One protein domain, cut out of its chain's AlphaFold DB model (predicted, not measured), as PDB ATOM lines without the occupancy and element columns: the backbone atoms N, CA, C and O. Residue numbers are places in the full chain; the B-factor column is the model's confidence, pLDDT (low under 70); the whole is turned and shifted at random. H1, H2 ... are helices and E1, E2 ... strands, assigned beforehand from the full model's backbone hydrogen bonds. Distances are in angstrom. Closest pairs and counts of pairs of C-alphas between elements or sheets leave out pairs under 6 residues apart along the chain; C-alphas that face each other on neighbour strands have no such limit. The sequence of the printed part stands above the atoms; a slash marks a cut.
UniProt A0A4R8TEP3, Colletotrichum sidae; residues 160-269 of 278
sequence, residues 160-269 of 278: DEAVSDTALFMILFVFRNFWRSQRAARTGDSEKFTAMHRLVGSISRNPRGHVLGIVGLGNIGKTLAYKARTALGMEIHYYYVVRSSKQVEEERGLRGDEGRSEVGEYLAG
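What this domain is: This is residues 160 to 269 of the 278 residues of a protein of Colletotrichum sidae (UniProt A0A4R8TEP3). A small parallel three-stranded sheet, E1, E2 and E3, has H4 and H5 over one face; H1 packs on H4, and a helical hairpin, H2 and H3, forms an arm that reaches away from this body and makes much of the length. The short last helix, H6, only grazes the sheet. The printed part has 110 residues, with six named helices and three named strands in the order H1 H2 H3 E1 H4 E2 H5 E3 H6; the sheet's order is E1 E2 E3, and the class is mostly helix. The whole is loose, with a radius of gyration of the C-alphas of 17.3 A, and elongated, spanning 54 by 29 by 22 A.

How they stand to each other: In the sheet, inner strand E2, residues 235 to 239, is parallel to edge strand E1, residues 211 to 215, at 22 degrees, with N 212 and O 235 2.8 A apart, within hydrogen-bond range. E2 is also parallel to edge strand E3, residues 254 to 256, at 33 degrees, with N 238 and O 255 at 2.9 A. H4, residues 219 to 232, lies over E2 at a height over the sheet of 9.3 A and runs along the strands, at 8 degrees to E2 on the local plane. H5, residues 246 to 252, is on the sheet too; its closest C-alphas to E3 are those of Glu 249 and Arg 255, 6.5 A. H4 and H5 on one face of the sheet make two layers, helices over strands. E1, H4, E2 and E2, H5, E3 are strand-helix-strand units, two parallel neighbour strands with a helix between, each with a right-handed crossover. H6, residues 262 to 268, only grazes the sheet, with residues 263 to 268. H1, residues 160 to 175, touches H4 at a steep tilt of 46 degrees, the same way, closest at the C-alphas of Asp 160 and Ile 220, 4.8 A. H2, residues 178 to 185, and H3, residues 190 to 203, form a helical hairpin and touch at a shallow tilt of 18 degrees, opposite ways, closest at the C-alphas of Ala 184 and Phe 193, 5.1 A. H1 and H3 are apart. In all six helices every O i to N i+4 pair is within hydrogen-bond range.

Where its parts are: H1 begins at C-alpha 160 (18.548, -0.212, -15.443) and is 22.7 A long. H3 is 20.2 A, H4 19.2 A, E2 13.9 A and E1 12.9 A. H3 begins at C-alpha 190 (57.238, -5.834, -24.680). H6 ends at C-alpha 268 (10.231, -22.191, -24.996).

The domain as a whole: The two C-alphas farthest apart are those of Glu 191 and Ser 245, 54.0 A. Residues 186 to 191 stand free. The printed part has no cut, and no link is long. Mean pLDDT of the printed part is 90.5; residues 258 to 269 are under 70.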
ATOM      1  N   ASP A 160      18.743   0.017 -14.002       95.75
ATOM      2  CA  ASP A 160      18.548  -0.212 -15.443       95.75
ATOM      3  C   ASP A 160      19.712   0.343 -16.280       95.75
ATOM      4  O   ASP A 160      20.257  -0.349 -17.145       95.75
ATOM      5  N   GLU A 161      20.140   1.574 -15.986       97.62
ATOM      6  CA  GLU A 161      21.275   2.224 -16.649       97.62
ATOM      7  C   GLU A 161      22.596   1.514 -16.341       97.62
ATOM      8  O   GLU A 161      23.278   1.067 -17.262       97.62
ATOM      9  N   ALA A 162      22.917   1.312 -15.061       97.81
ATOM     10  CA  ALA A 162      24.187   0.718 -14.641       97.81
ATOM     11  C   ALA A 162      24.388  -0.713 -15.181       97.81
ATOM     12  O   ALA A 162      25.479  -1.078 -15.634       97.81
ATOM     13  N   VAL A 163      23.334  -1.536 -15.164       97.69
ATOM     14  CA  VAL A 163      23.406  -2.917 -15.664       97.69
ATOM     15  C   VAL A 163      23.497  -2.936 -17.188       97.69
ATOM     16  O   VAL A 163      24.293  -3.695 -17.741       97.69
ATOM     17  N   SER A 164      22.736  -2.087 -17.885       98.19
ATOM     18  CA  SER A 164      22.827  -2.002 -19.348       98.19
ATOM     19  C   SER A 164      24.169  -1.432 -19.826       98.19
ATOM     20  O   SER A 164      24.688  -1.909 -20.833       98.19
ATOM     21  N   ASP A 165      24.786  -0.499 -19.093       98.56
ATOM     22  CA  ASP A 165      26.150  -0.016 -19.367       98.56
ATOM     23  C   ASP A 165      27.185  -1.124 -19.200       98.56
ATOM     24  O   ASP A 165      28.047  -1.316 -20.060       98.56
ATOM     25  N   THR A 166      27.067  -1.903 -18.125       98.62
ATOM     26  CA  THR A 166      27.952  -3.044 -17.880       98.62
ATOM     27  C   THR A 166      27.820  -4.087 -18.991       98.62
ATOM     28  O   THR A 166      28.825  -4.585 -19.500       98.62
ATOM     29  N   ALA A 167      26.596  -4.379 -19.435       98.56
ATOM     30  CA  ALA A 167      26.362  -5.293 -20.547       98.56
ATOM     31  C   ALA A 167      26.936  -4.757 -21.872       98.56
ATOM     32  O   ALA A 167      27.574  -5.509 -22.611       98.56
ATOM     33  N   LEU A 168      26.792  -3.459 -22.158       98.56
ATOM     34  CA  LEU A 168      27.389  -2.826 -23.339       98.56
ATOM     35  C   LEU A 168      28.923  -2.890 -23.302       98.56
ATOM     36  O   LEU A 168      29.559  -3.220 -24.309       98.56
ATOM     37  N   PHE A 169      29.520  -2.636 -22.134       98.50
ATOM     38  CA  PHE A 169      30.948  -2.828 -21.903       98.50
ATOM     39  C   PHE A 169      31.360  -4.273 -22.201       98.50
ATOM     40  O   PHE A 169      32.318  -4.486 -22.942       98.50
ATOM     41  N   MET A 170      30.620  -5.264 -21.693       98.56
ATOM     42  CA  MET A 170      30.911  -6.680 -21.936       98.56
ATOM     43  C   MET A 170      30.819  -7.051 -23.420       98.56
ATOM     44  O   MET A 170      31.675  -7.792 -23.902       98.56
ATOM     45  N   ILE A 171      29.857  -6.498 -24.169       98.44
ATOM     46  CA  ILE A 171      29.767  -6.676 -25.627       98.44
ATOM     47  C   ILE A 171      31.056  -6.182 -26.298       98.44
ATOM     48  O   ILE A 171      31.711  -6.933 -27.021       98.44
ATOM     49  N   LEU A 172      31.484  -4.948 -26.024       98.31
ATOM     50  CA  LEU A 172      32.742  -4.424 -26.573       98.31
ATOM     51  C   LEU A 172      33.944  -5.274 -26.151       98.31
ATOM     52  O   LEU A 172      34.824  -5.566 -26.963       98.31
ATOM     53  N   PHE A 173      33.959  -5.704 -24.893       98.31
ATOM     54  CA  PHE A 173      35.026  -6.492 -24.301       98.31
ATOM     55  C   PHE A 173      35.233  -7.833 -25.014       98.31
ATOM     56  O   PHE A 173      36.384  -8.216 -25.251       98.31
ATOM     57  N   VAL A 174      34.151  -8.513 -25.410       98.06
ATOM     58  CA  VAL A 174      34.232  -9.777 -26.161       98.06
ATOM     59  C   VAL A 174      34.549  -9.557 -27.641       98.06
ATOM     60  O   VAL A 174      35.430 -10.233 -28.166       98.06
ATOM     61  N   PHE A 175      33.940  -8.564 -28.301       98.25
ATOM     62  CA  PHE A 175      34.211  -8.259 -29.716       98.25
ATOM     63  C   PHE A 175      35.668  -7.839 -29.960       98.25
ATOM     64  O   PHE A 175      36.263  -8.165 -30.991       98.25
ATOM     65  N   ARG A 176      36.255  -7.113 -29.000       97.88
ATOM     66  CA  ARG A 176      37.613  -6.556 -29.084       97.88
ATOM     67  C   ARG A 176      38.657  -7.354 -28.313       97.88
ATOM     68  O   ARG A 176      39.804  -6.921 -28.234       97.88
ATOM     69  N   ASN A 177      38.272  -8.500 -27.746       97.69
ATOM     70  CA  ASN A 177      39.148  -9.370 -26.962       97.69
ATOM     71  C   ASN A 177      39.942  -8.601 -25.885       97.69
ATOM     72  O   ASN A 177      41.132  -8.835 -25.678       97.69
ATOM     73  N   PHE A 178      39.308  -7.662 -25.179       97.25
ATOM     74  CA  PHE A 178      40.033  -6.780 -24.258       97.25
ATOM     75  C   PHE A 178      40.688  -7.525 -23.093       97.25
ATOM     76  O   PHE A 178      41.770  -7.125 -22.667       97.25
ATOM     77  N   TRP A 179      40.127  -8.646 -22.623       96.75
ATOM     78  CA  TRP A 179      40.779  -9.461 -21.588       96.75
ATOM     79  C   TRP A 179      42.176  -9.934 -22.002       96.75
ATOM     80  O   TRP A 179      43.104  -9.930 -21.193       96.75
ATOM     81  N   ARG A 180      42.331 -10.317 -23.274       97.38
ATOM     82  CA  ARG A 180      43.581 -10.796 -23.869       97.38
ATOM     83  C   ARG A 180      44.628  -9.688 -23.864       97.38
ATOM     84  O   ARG A 180      45.715  -9.878 -23.318       97.38
ATOM     85  N   SER A 181      44.267  -8.523 -24.398       97.19
ATOM     86  CA  SER A 181      45.137  -7.342 -24.429       97.19
ATOM     87  C   SER A 181      45.533  -6.882 -23.028       97.19
ATOM     88  O   SER A 181      46.705  -6.625 -22.768       97.19
ATOM     89  N   GLN A 182      44.577  -6.835 -22.095       97.75
ATOM     90  CA  GLN A 182      44.838  -6.422 -20.720       97.75
ATOM     91  C   GLN A 182      45.803  -7.363 -19.990       97.75
ATOM     92  O   GLN A 182      46.665  -6.899 -19.245       97.75
ATOM     93  N   ARG A 183      45.673  -8.683 -20.180       97.56
ATOM     94  CA  ARG A 183      46.594  -9.655 -19.573       97.56
ATOM     95  C   ARG A 183      48.012  -9.486 -20.100       97.56
ATOM     96  O   ARG A 183      48.931  -9.472 -19.294       97.56
ATOM     97  N   ALA A 184      48.181  -9.319 -21.412       98.06
ATOM     98  CA  ALA A 184      49.495  -9.089 -22.005       98.06
ATOM     99  C   ALA A 184      50.124  -7.779 -21.503       98.06
ATOM    100  O   ALA A 184      51.277  -7.786 -21.084       98.06
ATOM    101  N   ALA A 185      49.357  -6.687 -21.441       97.81
ATOM    102  CA  ALA A 185      49.840  -5.406 -20.924       97.81
ATOM    103  C   ALA A 185      50.336  -5.493 -19.470       97.81
ATOM    104  O   ALA A 185      51.384  -4.948 -19.138       97.81
ATOM    105  N   ARG A 186      49.630  -6.239 -18.609       98.31
ATOM    106  CA  ARG A 186      50.013  -6.430 -17.198       98.31
ATOM    107  C   ARG A 186      51.288  -7.250 -16.993       98.31
ATOM    108  O   ARG A 186      51.790  -7.281 -15.877       98.31
ATOM    109  N   THR A 187      51.815  -7.906 -18.028       98.19
ATOM    110  CA  THR A 187      53.088  -8.634 -17.909       98.19
ATOM    111  C   THR A 187      54.303  -7.712 -17.842       98.19
ATOM    112  O   THR A 187      55.356  -8.159 -17.403       98.19
ATOM    113  N   GLY A 188      54.180  -6.460 -18.303       97.69
ATOM    114  CA  GLY A 188      55.321  -5.550 -18.461       97.69
ATOM    115  C   GLY A 188      56.329  -5.982 -19.537       97.69
ATOM    116  O   GLY A 188      57.374  -5.356 -19.677       97.69
ATOM    117  N   ASP A 189      56.027  -7.037 -20.296       98.44
ATOM    118  CA  ASP A 189      56.898  -7.632 -21.307       98.44
ATOM    119  C   ASP A 189      56.502  -7.128 -22.705       98.44
ATOM    120  O   ASP A 189      55.369  -7.312 -23.167       98.44
ATOM    121  N   SER A 190      57.446  -6.468 -23.376       98.00
ATOM    122  CA  SER A 190      57.238  -5.834 -24.680       98.00
ATOM    123  C   SER A 190      57.018  -6.841 -25.814       98.00
ATOM    124  O   SER A 190      56.237  -6.563 -26.736       98.00
ATOM    125  N   GLU A 191      57.634  -8.023 -25.749       98.12
ATOM    126  CA  GLU A 191      57.452  -9.082 -26.743       98.12
ATOM    127  C   GLU A 191      56.058  -9.689 -26.617       98.12
ATOM    128  O   GLU A 191      55.331  -9.788 -27.612       98.12
ATOM    129  N   LYS A 192      55.631 -10.003 -25.386       98.00
ATOM    130  CA  LYS A 192      54.269 -10.498 -25.118       98.00
ATOM    131  C   LYS A 192      53.211  -9.476 -25.513       98.00
ATOM    132  O   LYS A 192      52.203  -9.851 -26.115       98.00
ATOM    133  N   PHE A 193      53.432  -8.193 -25.221       98.31
ATOM    134  CA  PHE A 193      52.530  -7.122 -25.640       98.31
ATOM    135  C   PHE A 193      52.386  -7.072 -27.167       98.31
ATOM    136  O   PHE A 193      51.270  -7.093 -27.692       98.31
ATOM    137  N   THR A 194      53.509  -7.077 -27.889       98.19
ATOM    138  CA  THR A 194      53.533  -6.996 -29.357       98.19
ATOM    139  C   THR A 194      52.905  -8.226 -30.011       98.19
ATOM    140  O   THR A 194      52.110  -8.100 -30.947       98.19
ATOM    141  N   ALA A 195      53.214  -9.423 -29.507       98.06
ATOM    142  CA  ALA A 195      52.607 -10.664 -29.974       98.06
ATOM    143  C   ALA A 195      51.084 -10.640 -29.785       98.06
ATOM    144  O   ALA A 195      50.335 -10.975 -30.708       98.06
ATOM    145  N   MET A 196      50.611 -10.165 -28.626       98.31
ATOM    146  CA  MET A 196      49.179 -10.089 -28.352       98.31
ATOM    147  C   MET A 196      48.464  -9.044 -29.198       98.31
ATOM    148  O   MET A 196      47.358  -9.306 -29.666       98.31
ATOM    149  N   HIS A 197      49.094  -7.893 -29.442       97.62
ATOM    150  CA  HIS A 197      48.567  -6.867 -30.338       97.62
ATOM    151  C   HIS A 197      48.287  -7.438 -31.739       97.62
ATOM    152  O   HIS A 197      47.201  -7.236 -32.284       97.62
ATOM    153  N   ARG A 198      49.228  -8.219 -32.296       97.94
ATOM    154  CA  ARG A 198      49.053  -8.882 -33.602       97.94
ATOM    155  C   ARG A 198      47.903  -9.891 -33.584       97.94
ATOM    156  O   ARG A 198      47.064  -9.862 -34.480       97.94
ATOM    157  N   LEU A 199      47.837 -10.743 -32.557       97.94
ATOM    158  CA  LEU A 199      46.774 -11.743 -32.427       97.94
ATOM    159  C   LEU A 199      45.391 -11.092 -32.296       97.94
ATOM    160  O   LEU A 199      44.461 -11.461 -33.001       97.94
ATOM    161  N   VAL A 200      45.238 -10.110 -31.407       97.88
ATOM    162  CA  VAL A 200      43.952  -9.429 -31.190       97.88
ATOM    163  C   VAL A 200      43.497  -8.703 -32.455       97.88
ATOM    164  O   VAL A 200      42.300  -8.705 -32.743       97.88
ATOM    165  N   GLY A 201      44.429  -8.150 -33.237       96.38
ATOM    166  CA  GLY A 201      44.142  -7.556 -34.542       96.38
ATOM    167  C   GLY A 201      43.561  -8.535 -35.568       96.38
ATOM    168  O   GLY A 201      42.759  -8.113 -36.397       96.38
ATOM    169  N   SER A 202      43.900  -9.830 -35.501       97.25
ATOM    170  CA  SER A 202      43.401 -10.840 -36.452       97.25
ATOM    171  C   SER A 202      42.088 -11.506 -36.035       97.25
ATOM    172  O   SER A 202      41.349 -11.977 -36.898       97.25
ATOM    173  N   ILE A 203      41.771 -11.543 -34.736       97.25
ATOM    174  CA  ILE A 203      40.581 -12.245 -34.214       97.25
ATOM    175  C   ILE A 203      39.451 -11.316 -33.755       97.25
ATOM    176  O   ILE A 203      38.354 -11.787 -33.461       97.25
ATOM    177  N   SER A 204      39.699 -10.010 -33.644       98.25
ATOM    178  CA  SER A 204      38.674  -9.058 -33.203       98.25
ATOM    179  C   SER A 204      37.758  -8.634 -34.341       98.25
ATOM    180  O   SER A 204      38.153  -8.576 -35.504       98.25
ATOM    181  N   ARG A 205      36.526  -8.270 -33.988       98.00
ATOM    182  CA  ARG A 205      35.525  -7.746 -34.922       98.00
ATOM    183  C   ARG A 205      34.928  -6.453 -34.378       98.00
ATOM    184  O   ARG A 205      34.939  -6.205 -33.173       98.00
ATOM    185  N   ASN A 206      34.397  -5.625 -35.272       98.06
ATOM    186  CA  ASN A 206      33.569  -4.491 -34.873       98.06
ATOM    187  C   ASN A 206      32.133  -4.985 -34.627       98.06
ATOM    188  O   ASN A 206      31.646  -5.764 -35.445       98.06
ATOM    189  N   PRO A 207      31.438  -4.518 -33.572       98.38
ATOM    190  CA  PRO A 207      30.044  -4.900 -33.335       98.38
ATOM    191  C   PRO A 207      29.081  -4.455 -34.441       98.38
ATOM    192  O   PRO A 207      28.077  -5.118 -34.687       98.38
ATOM    193  N   ARG A 208      29.382  -3.346 -35.128       98.44
ATOM    194  CA  ARG A 208      28.526  -2.777 -36.177       98.44
ATOM    195  C   ARG A 208      28.146  -3.819 -37.231       98.44
ATOM    196  O   ARG A 208      29.011  -4.539 -37.727       98.44
ATOM    197  N   GLY A 209      26.860  -3.865 -37.573       96.56
ATOM    198  CA  GLY A 209      26.302  -4.797 -38.557       96.56
ATOM    199  C   GLY A 209      26.142  -6.241 -38.069       96.56
ATOM    200  O   GLY A 209      25.646  -7.067 -38.824       96.56
ATOM    201  N   HIS A 210      26.536  -6.565 -36.832       98.12
ATOM    202  CA  HIS A 210      26.224  -7.859 -36.224       98.12
ATOM    203  C   HIS A 210      24.879  -7.805 -35.495       98.12
ATOM    204  O   HIS A 210      24.431  -6.744 -35.051       98.12
ATOM    205  N   VAL A 211      24.268  -8.978 -35.330       97.81
ATOM    206  CA  VAL A 211      23.028  -9.155 -34.570       97.81
ATOM    207  C   VAL A 211      23.349  -9.392 -33.092       97.81
ATOM    208  O   VAL A 211      24.119 -10.292 -32.755       97.81
ATOM    209  N   LEU A 212      22.734  -8.610 -32.204       97.94
ATOM    210  CA  LEU A 212      22.669  -8.873 -30.768       97.94
ATOM    211  C   LEU A 212      21.338  -9.560 -30.442       97.94
ATOM    212  O   LEU A 212      20.277  -8.950 -30.572       97.94
ATOM    213  N   GLY A 213      21.402 -10.816 -30.000       96.94
ATOM    214  CA  GLY A 213      20.253 -11.549 -29.469       96.94
ATOM    215  C   GLY A 213      20.058 -11.285 -27.974       96.94
ATOM    216  O   GLY A 213      20.966 -11.531 -27.183       96.94
ATOM    217  N   ILE A 214      18.878 -10.806 -27.579       96.19
ATOM    218  CA  ILE A 214      18.512 -10.520 -26.185       96.19
ATOM    219  C   ILE A 214      17.451 -11.517 -25.714       96.19
ATOM    220  O   ILE A 214      16.326 -11.529 -26.210       96.19
ATOM    221  N   VAL A 215      17.781 -12.325 -24.708       95.38
ATOM    222  CA  VAL A 215      16.823 -13.220 -24.043       95.38
ATOM    223  C   VAL A 215      16.285 -12.512 -22.803       95.38
ATOM    224  O   VAL A 215      17.019 -12.300 -21.843       95.38
ATOM    225  N   GLY A 216      15.012 -12.122 -22.832       91.56
ATOM    226  CA  GLY A 216      14.407 -11.290 -21.792       91.56
ATOM    227  C   GLY A 216      14.410  -9.802 -22.140       91.56
ATOM    228  O   GLY A 216      15.362  -9.088 -21.835       91.56
ATOM    229  N   LEU A 217      13.314  -9.295 -22.716       92.88
ATOM    230  CA  LEU A 217      13.186  -7.878 -23.089       92.88
ATOM    231  C   LEU A 217      12.468  -7.045 -22.006       92.88
ATOM    232  O   LEU A 217      11.461  -6.379 -22.259       92.88
ATOM    233  N   GLY A 218      13.003  -7.089 -20.783       91.75
ATOM    234  CA  GLY A 218      12.622  -6.190 -19.681       91.75
ATOM    235  C   GLY A 218      13.227  -4.785 -19.829       91.75
ATOM    236  O   GLY A 218      13.774  -4.453 -20.880       91.75
ATOM    237  N   ASN A 219      13.168  -3.952 -18.785       92.62
ATOM    238  CA  ASN A 219      13.694  -2.580 -18.856       92.62
ATOM    239  C   ASN A 219      15.194  -2.535 -19.187       92.62
ATOM    240  O   ASN A 219      15.573  -1.886 -20.157       92.62
ATOM    241  N   ILE A 220      16.024  -3.315 -18.482       96.00
ATOM    242  CA  ILE A 220      17.465  -3.449 -18.771       96.00
ATOM    243  C   ILE A 220      17.706  -3.843 -20.234       96.00
ATOM    244  O   ILE A 220      18.498  -3.206 -20.924       96.00
ATOM    245  N   GLY A 221      17.009  -4.876 -20.722       95.56
ATOM    246  CA  GLY A 221      17.157  -5.364 -22.097       95.56
ATOM    247  C   GLY A 221      16.778  -4.304 -23.132       95.56
ATOM    248  O   GLY A 221      17.478  -4.128 -24.125       95.56
ATOM    249  N   LYS A 222      15.717  -3.533 -22.869       94.56
ATOM    250  CA  LYS A 222      15.300  -2.402 -23.707       94.56
ATOM    251  C   LYS A 222      16.332  -1.270 -23.714       94.56
ATOM    252  O   LYS A 222      16.603  -0.722 -24.781       94.56
ATOM    253  N   THR A 223      16.903  -0.924 -22.562       96.44
ATOM    254  CA  THR A 223      17.946   0.108 -22.451       96.44
ATOM    255  C   THR A 223      19.234  -0.334 -23.149       96.44
ATOM    256  O   THR A 223      19.810   0.426 -23.927       96.44
ATOM    257  N   LEU A 224      19.643  -1.594 -22.974       98.12
ATOM    258  CA  LEU A 224      20.782  -2.181 -23.683       98.12
ATOM    259  C   LEU A 224      20.564  -2.198 -25.199       98.12
ATOM    260  O   LEU A 224      21.455  -1.799 -25.944       98.12
ATOM    261  N   ALA A 225      19.385  -2.625 -25.658       97.19
ATOM    262  CA  ALA A 225      19.028  -2.637 -27.073       97.19
ATOM    263  C   ALA A 225      19.166  -1.248 -27.704       97.19
ATOM    264  O   ALA A 225      19.768  -1.104 -28.769       97.19
ATOM    265  N   TYR A 226      18.656  -0.219 -27.018       96.56
ATOM    266  CA  TYR A 226      18.796   1.168 -27.447       96.56
ATOM    267  C   TYR A 226      20.272   1.569 -27.578       96.56
ATOM    268  O   TYR A 226      20.676   2.044 -28.641       96.56
ATOM    269  N   LYS A 227      21.093   1.320 -26.550       98.06
ATOM    270  CA  LYS A 227      22.529   1.651 -26.546       98.06
ATOM    271  C   LYS A 227      23.295   0.915 -27.650       98.06
ATOM    272  O   LYS A 227      24.012   1.538 -28.427       98.06
ATOM    273  N   ALA A 228      23.117  -0.399 -27.767       98.19
ATOM    274  CA  ALA A 228      23.814  -1.219 -28.757       98.19
ATOM    275  C   ALA A 228      23.431  -0.840 -30.198       98.19
ATOM    276  O   ALA A 228      24.298  -0.746 -31.070       98.19
ATOM    277  N   ARG A 229      22.150  -0.552 -30.453       96.94
ATOM    278  CA  ARG A 229      21.687  -0.103 -31.771       96.94
ATOM    279  C   ARG A 229      22.221   1.284 -32.118       96.94
ATOM    280  O   ARG A 229      22.797   1.463 -33.187       96.94
ATOM    281  N   THR A 230      22.030   2.264 -31.236       95.94
ATOM    282  CA  THR A 230      22.337   3.674 -31.535       95.94
ATOM    283  C   THR A 230      23.829   3.977 -31.508       95.94
ATOM    284  O   THR A 230      24.320   4.659 -32.403       95.94
ATOM    285  N   ALA A 231      24.563   3.449 -30.525       96.44
ATOM    286  CA  ALA A 231      25.981   3.747 -30.359       96.44
ATOM    287  C   ALA A 231      26.884   2.804 -31.164       96.44
ATOM    288  O   ALA A 231      27.909   3.236 -31.690       96.44
ATOM    289  N   LEU A 232      26.529   1.516 -31.264       97.88
ATOM    290  CA  LEU A 232      27.382   0.504 -31.905       97.88
ATOM    291  C   LEU A 232      26.886   0.059 -33.286       97.88
ATOM    292  O   LEU A 232      27.623  -0.628 -33.995       97.88
ATOM    293  N   GLY A 233      25.676   0.453 -33.698       97.38
ATOM    294  CA  GLY A 233      25.106   0.083 -34.996       97.38
ATOM    295  C   GLY A 233      24.823  -1.414 -35.127       97.38
ATOM    296  O   GLY A 233      25.032  -1.975 -36.204       97.38
ATOM    297  N   MET A 234      24.432  -2.069 -34.030       98.44
ATOM    298  CA  MET A 234      24.022  -3.477 -34.029       98.44
ATOM    299  C   MET A 234      22.550  -3.630 -34.429       98.44
ATOM    300  O   MET A 234      21.720  -2.770 -34.121       98.44
ATOM    301  N   GLU A 235      22.218  -4.751 -35.062       96.75
ATOM    302  CA  GLU A 235      20.828  -5.182 -35.232       96.75
ATOM    303  C   GLU A 235      20.360  -5.896 -33.962       96.75
ATOM    304  O   GLU A 235      21.107  -6.692 -33.398       96.75
ATOM    305  N   ILE A 236      19.141  -5.626 -33.489       96.25
ATOM    306  CA  ILE A 236      18.653  -6.201 -32.229       96.25
ATOM    307  C   ILE A 236      17.560  -7.226 -32.492       96.25
ATOM    308  O   ILE A 236      16.492  -6.900 -33.014       96.25
ATOM    309  N   HIS A 237      17.821  -8.459 -32.075       95.19
ATOM    310  CA  HIS A 237      16.841  -9.534 -32.021       95.19
ATOM    311  C   HIS A 237      16.536  -9.846 -30.562       95.19
ATOM    312  O   HIS A 237      17.415  -9.735 -29.706       95.19
ATOM    313  N   TYR A 238      15.306 -10.240 -30.251       94.19
ATOM    314  CA  TYR A 238      14.969 -10.620 -28.887       94.19
ATOM    315  C   TYR A 238      13.973 -11.771 -28.811       94.19
ATOM    316  O   TYR A 238      13.143 -11.966 -29.697       94.19
ATOM    317  N   TYR A 239      14.027 -12.483 -27.689       92.81
ATOM    318  CA  TYR A 239      13.018 -13.447 -27.280       92.81
ATOM    319  C   TYR A 239      12.471 -13.061 -25.905       92.81
ATOM    320  O   TYR A 239      13.231 -12.775 -24.974       92.81
ATOM    321  N   TYR A 240      11.145 -13.040 -25.765       87.88
ATOM    322  CA  TYR A 240      10.489 -12.810 -24.483       87.88
ATOM    323  C   TYR A 240       9.140 -13.526 -24.415       87.88
ATOM    324  O   TYR A 240       8.444 -13.659 -25.418       87.88
ATOM    325  N   VAL A 241       8.750 -13.962 -23.214       88.00
ATOM    326  CA  VAL A 241       7.494 -14.703 -22.999       88.00
ATOM    327  C   VAL A 241       6.253 -13.887 -23.369       88.00
ATOM    328  O   VAL A 241       5.237 -14.461 -23.764       88.00
ATOM    329  N   VAL A 242       6.334 -12.562 -23.278       85.38
ATOM    330  CA  VAL A 242       5.309 -11.635 -23.754       85.38
ATOM    331  C   VAL A 242       5.951 -10.755 -24.812       85.38
ATOM    332  O   VAL A 242       6.891 -10.022 -24.521       85.38
ATOM    333  N   ARG A 243       5.473 -10.824 -26.054       83.94
ATOM    334  CA  ARG A 243       6.022  -9.998 -27.131       83.94
ATOM    335  C   ARG A 243       5.700  -8.525 -26.871       83.94
ATOM    336  O   ARG A 243       4.606  -8.193 -26.415       83.94
ATOM    337  N   SER A 244       6.653  -7.644 -27.163       84.75
ATOM    338  CA  SER A 244       6.373  -6.207 -27.168       84.75
ATOM    339  C   SER A 244       5.374  -5.872 -28.277       84.75
ATOM    340  O   SER A 244       5.273  -6.586 -29.274       84.75
ATOM    341  N   SER A 245       4.616  -4.787 -28.113       86.62
ATOM    342  CA  SER A 245       3.719  -4.329 -29.175       86.62
ATOM    343  C   SER A 245       4.515  -3.997 -30.442       86.62
ATOM    344  O   SER A 245       5.664  -3.557 -30.360       86.62
ATOM    345  N   LYS A 246       3.888  -4.157 -31.615       85.94
ATOM    346  CA  LYS A 246       4.516  -3.810 -32.902       85.94
ATOM    347  C   LYS A 246       5.030  -2.370 -32.921       85.94
ATOM    348  O   LYS A 246       6.142  -2.137 -33.363       85.94
ATOM    349  N   GLN A 247       4.271  -1.443 -32.337       85.50
ATOM    350  CA  GLN A 247       4.685  -0.049 -32.189       85.50
ATOM    351  C   GLN A 247       6.021   0.083 -31.436       85.50
ATOM    352  O   GLN A 247       6.922   0.767 -31.904       85.50
ATOM    353  N   VAL A 248       6.186  -0.610 -30.302       83.50
ATOM    354  CA  VAL A 248       7.443  -0.578 -29.534       83.50
ATOM    355  C   VAL A 248       8.588  -1.218 -30.319       83.50
ATOM    356  O   VAL A 248       9.717  -0.734 -30.244       83.50
ATOM    357  N   GLU A 249       8.322  -2.299 -31.054       88.06
ATOM    358  CA  GLU A 249       9.320  -2.933 -31.922       88.06
ATOM    359  C   GLU A 249       9.779  -1.991 -33.042       88.06
ATOM    360  O   GLU A 249      10.981  -1.832 -33.244       88.06
ATOM    361  N   GLU A 250       8.850  -1.316 -33.716       85.31
ATOM    362  CA  GLU A 250       9.126  -0.376 -34.806       85.31
ATOM    363  C   GLU A 250       9.872   0.870 -34.312       85.31
ATOM    364  O   GLU A 250      10.948   1.187 -34.825       85.31
ATOM    365  N   GLU A 251       9.368   1.527 -33.263       82.69
ATOM    366  CA  GLU A 251       9.990   2.719 -32.667       82.69
ATOM    367  C   GLU A 251      11.428   2.440 -32.209       82.69
ATOM    368  O   GLU A 251      12.333   3.267 -32.368       82.69
ATOM    369  N   ARG A 252      11.668   1.251 -31.644       83.69
ATOM    370  CA  ARG A 252      12.973   0.886 -31.078       83.69
ATOM    371  C   ARG A 252      13.860   0.100 -32.043       83.69
ATOM    372  O   ARG A 252      15.040  -0.080 -31.737       83.69
ATOM    373  N   GLY A 253      13.357  -0.282 -33.215       83.88
ATOM    374  CA  GLY A 253      14.081  -1.081 -34.207       83.88
ATOM    375  C   GLY A 253      14.437  -2.480 -33.698       83.88
ATOM    376  O   GLY A 253      15.574  -2.918 -33.865       83.88
ATOM    377  N   LEU A 254      13.496  -3.145 -33.025       89.06
ATOM    378  CA  LEU A 254      13.654  -4.479 -32.441       89.06
ATOM    379  C   LEU A 254      12.979  -5.532 -33.319       89.06
ATOM    380  O   LEU A 254      11.919  -5.283 -33.887       89.06
ATOM    381  N   ARG A 255      13.552  -6.736 -33.374       84.69
ATOM    382  CA  ARG A 255      12.944  -7.892 -34.047       84.69
ATOM    383  C   ARG A 255      12.626  -8.982 -33.029       84.69
ATOM    384  O   ARG A 255      13.539  -9.595 -32.478       84.69
ATOM    385  N   GLY A 256      11.340  -9.178 -32.744       74.81
ATOM    386  CA  GLY A 256      10.870 -10.224 -31.837       74.81
ATOM    387  C   GLY A 256      10.770 -11.580 -32.528       74.81
ATOM    388  O   GLY A 256      10.222 -11.672 -33.625       74.81
ATOM    389  N   ASP A 257      11.277 -12.622 -31.876       75.25
ATOM    390  CA  ASP A 257      11.088 -14.010 -32.296       75.25
ATOM    391  C   ASP A 257       9.756 -14.570 -31.763       75.25
ATOM    392  O   ASP A 257       9.383 -14.348 -30.610       75.25
ATOM    393  N   GLU A 258       9.040 -15.312 -32.609       62.28
ATOM    394  CA  GLU A 258       7.766 -15.967 -32.287       62.28
ATOM    395  C   GLU A 258       7.929 -17.324 -31.590       62.28
ATOM    396  O   GLU A 258       6.937 -18.006 -31.348       62.28
ATOM    397  N   GLY A 259       9.157 -17.740 -31.276       54.91
ATOM    398  CA  GLY A 259       9.393 -19.071 -30.722       54.91
ATOM    399  C   GLY A 259       9.416 -20.170 -31.791       54.91
ATOM    400  O   GLY A 259       9.372 -21.339 -31.437       54.91
ATOM    401  N   ARG A 260       9.453 -19.799 -33.082       51.19
ATOM    402  CA  ARG A 260       9.509 -20.731 -34.228       51.19
ATOM    403  C   ARG A 260      10.919 -20.917 -34.791       51.19
ATOM    404  O   ARG A 260      11.103 -21.681 -35.730       51.19
ATOM    405  N   SER A 261      11.897 -20.160 -34.293       55.50
ATOM    406  CA  SER A 261      13.306 -20.411 -34.601       55.50
ATOM    407  C   SER A 261      13.844 -21.527 -33.700       55.50
ATOM    408  O   SER A 261      13.313 -21.731 -32.611       55.50
ATOM    409  N   GLU A 262      14.935 -22.194 -34.089       51.97
ATOM    410  CA  GLU A 262      15.618 -23.177 -33.224       51.97
ATOM    411  C   GLU A 262      15.958 -22.597 -31.837       51.97
ATOM    412  O   GLU A 262      15.881 -23.289 -30.824       51.97
ATOM    413  N   VAL A 263      16.281 -21.299 -31.770       56.19
ATOM    414  CA  VAL A 263      16.548 -20.579 -30.513       56.19
ATOM    415  C   VAL A 263      15.257 -20.375 -29.721       56.19
ATOM    416  O   VAL A 263      15.234 -20.545 -28.504       56.19
ATOM    417  N   GLY A 264      14.171 -20.034 -30.408       55.31
ATOM    418  CA  GLY A 264      12.842 -19.887 -29.837       55.31
ATOM    419  C   GLY A 264      12.284 -21.193 -29.264       55.31
ATOM    420  O   GLY A 264      11.783 -21.192 -28.141       55.31
ATOM    421  N   GLU A 265      12.433 -22.307 -29.983       57.12
ATOM    422  CA  GLU A 265      12.013 -23.643 -29.542       57.12
ATOM    423  C   GLU A 265      12.848 -24.136 -28.353       57.12
ATOM    424  O   GLU A 265      12.290 -24.605 -27.357       57.12
ATOM    425  N   TYR A 266      14.174 -23.946 -28.400       56.84
ATOM    426  CA  TYR A 266      15.069 -24.291 -27.292       56.84
ATOM    427  C   TYR A 266      14.730 -23.512 -26.009       56.84
ATOM    428  O   TYR A 266      14.761 -24.067 -24.910       56.84
ATOM    429  N   LEU A 267      14.362 -22.231 -26.133       54.75
ATOM    430  CA  LEU A 267      14.020 -21.369 -24.996       54.75
ATOM    431  C   LEU A 267      12.557 -21.491 -24.531       54.75
ATOM    432  O   LEU A 267      12.253 -21.125 -23.393       54.75
ATOM    433  N   ALA A 268      11.633 -21.971 -25.368       57.81
ATOM    434  CA  ALA A 268      10.231 -22.191 -24.996       57.81
ATOM    435  C   ALA A 268      10.037 -23.427 -24.093       57.81
ATOM    436  O   ALA A 268       9.092 -23.463 -23.292       57.81
ATOM    437  N   GLY A 269      10.960 -24.392 -24.174       48.09
ATOM    438  CA  GLY A 269      10.895 -25.674 -23.475       48.09
ATOM    439  C   GLY A 269       9.846 -26.626 -24.077       48.09
ATOM    440  O   GLY A 269       8.896 -26.183 -24.730       48.09
TER     441      GLY A 269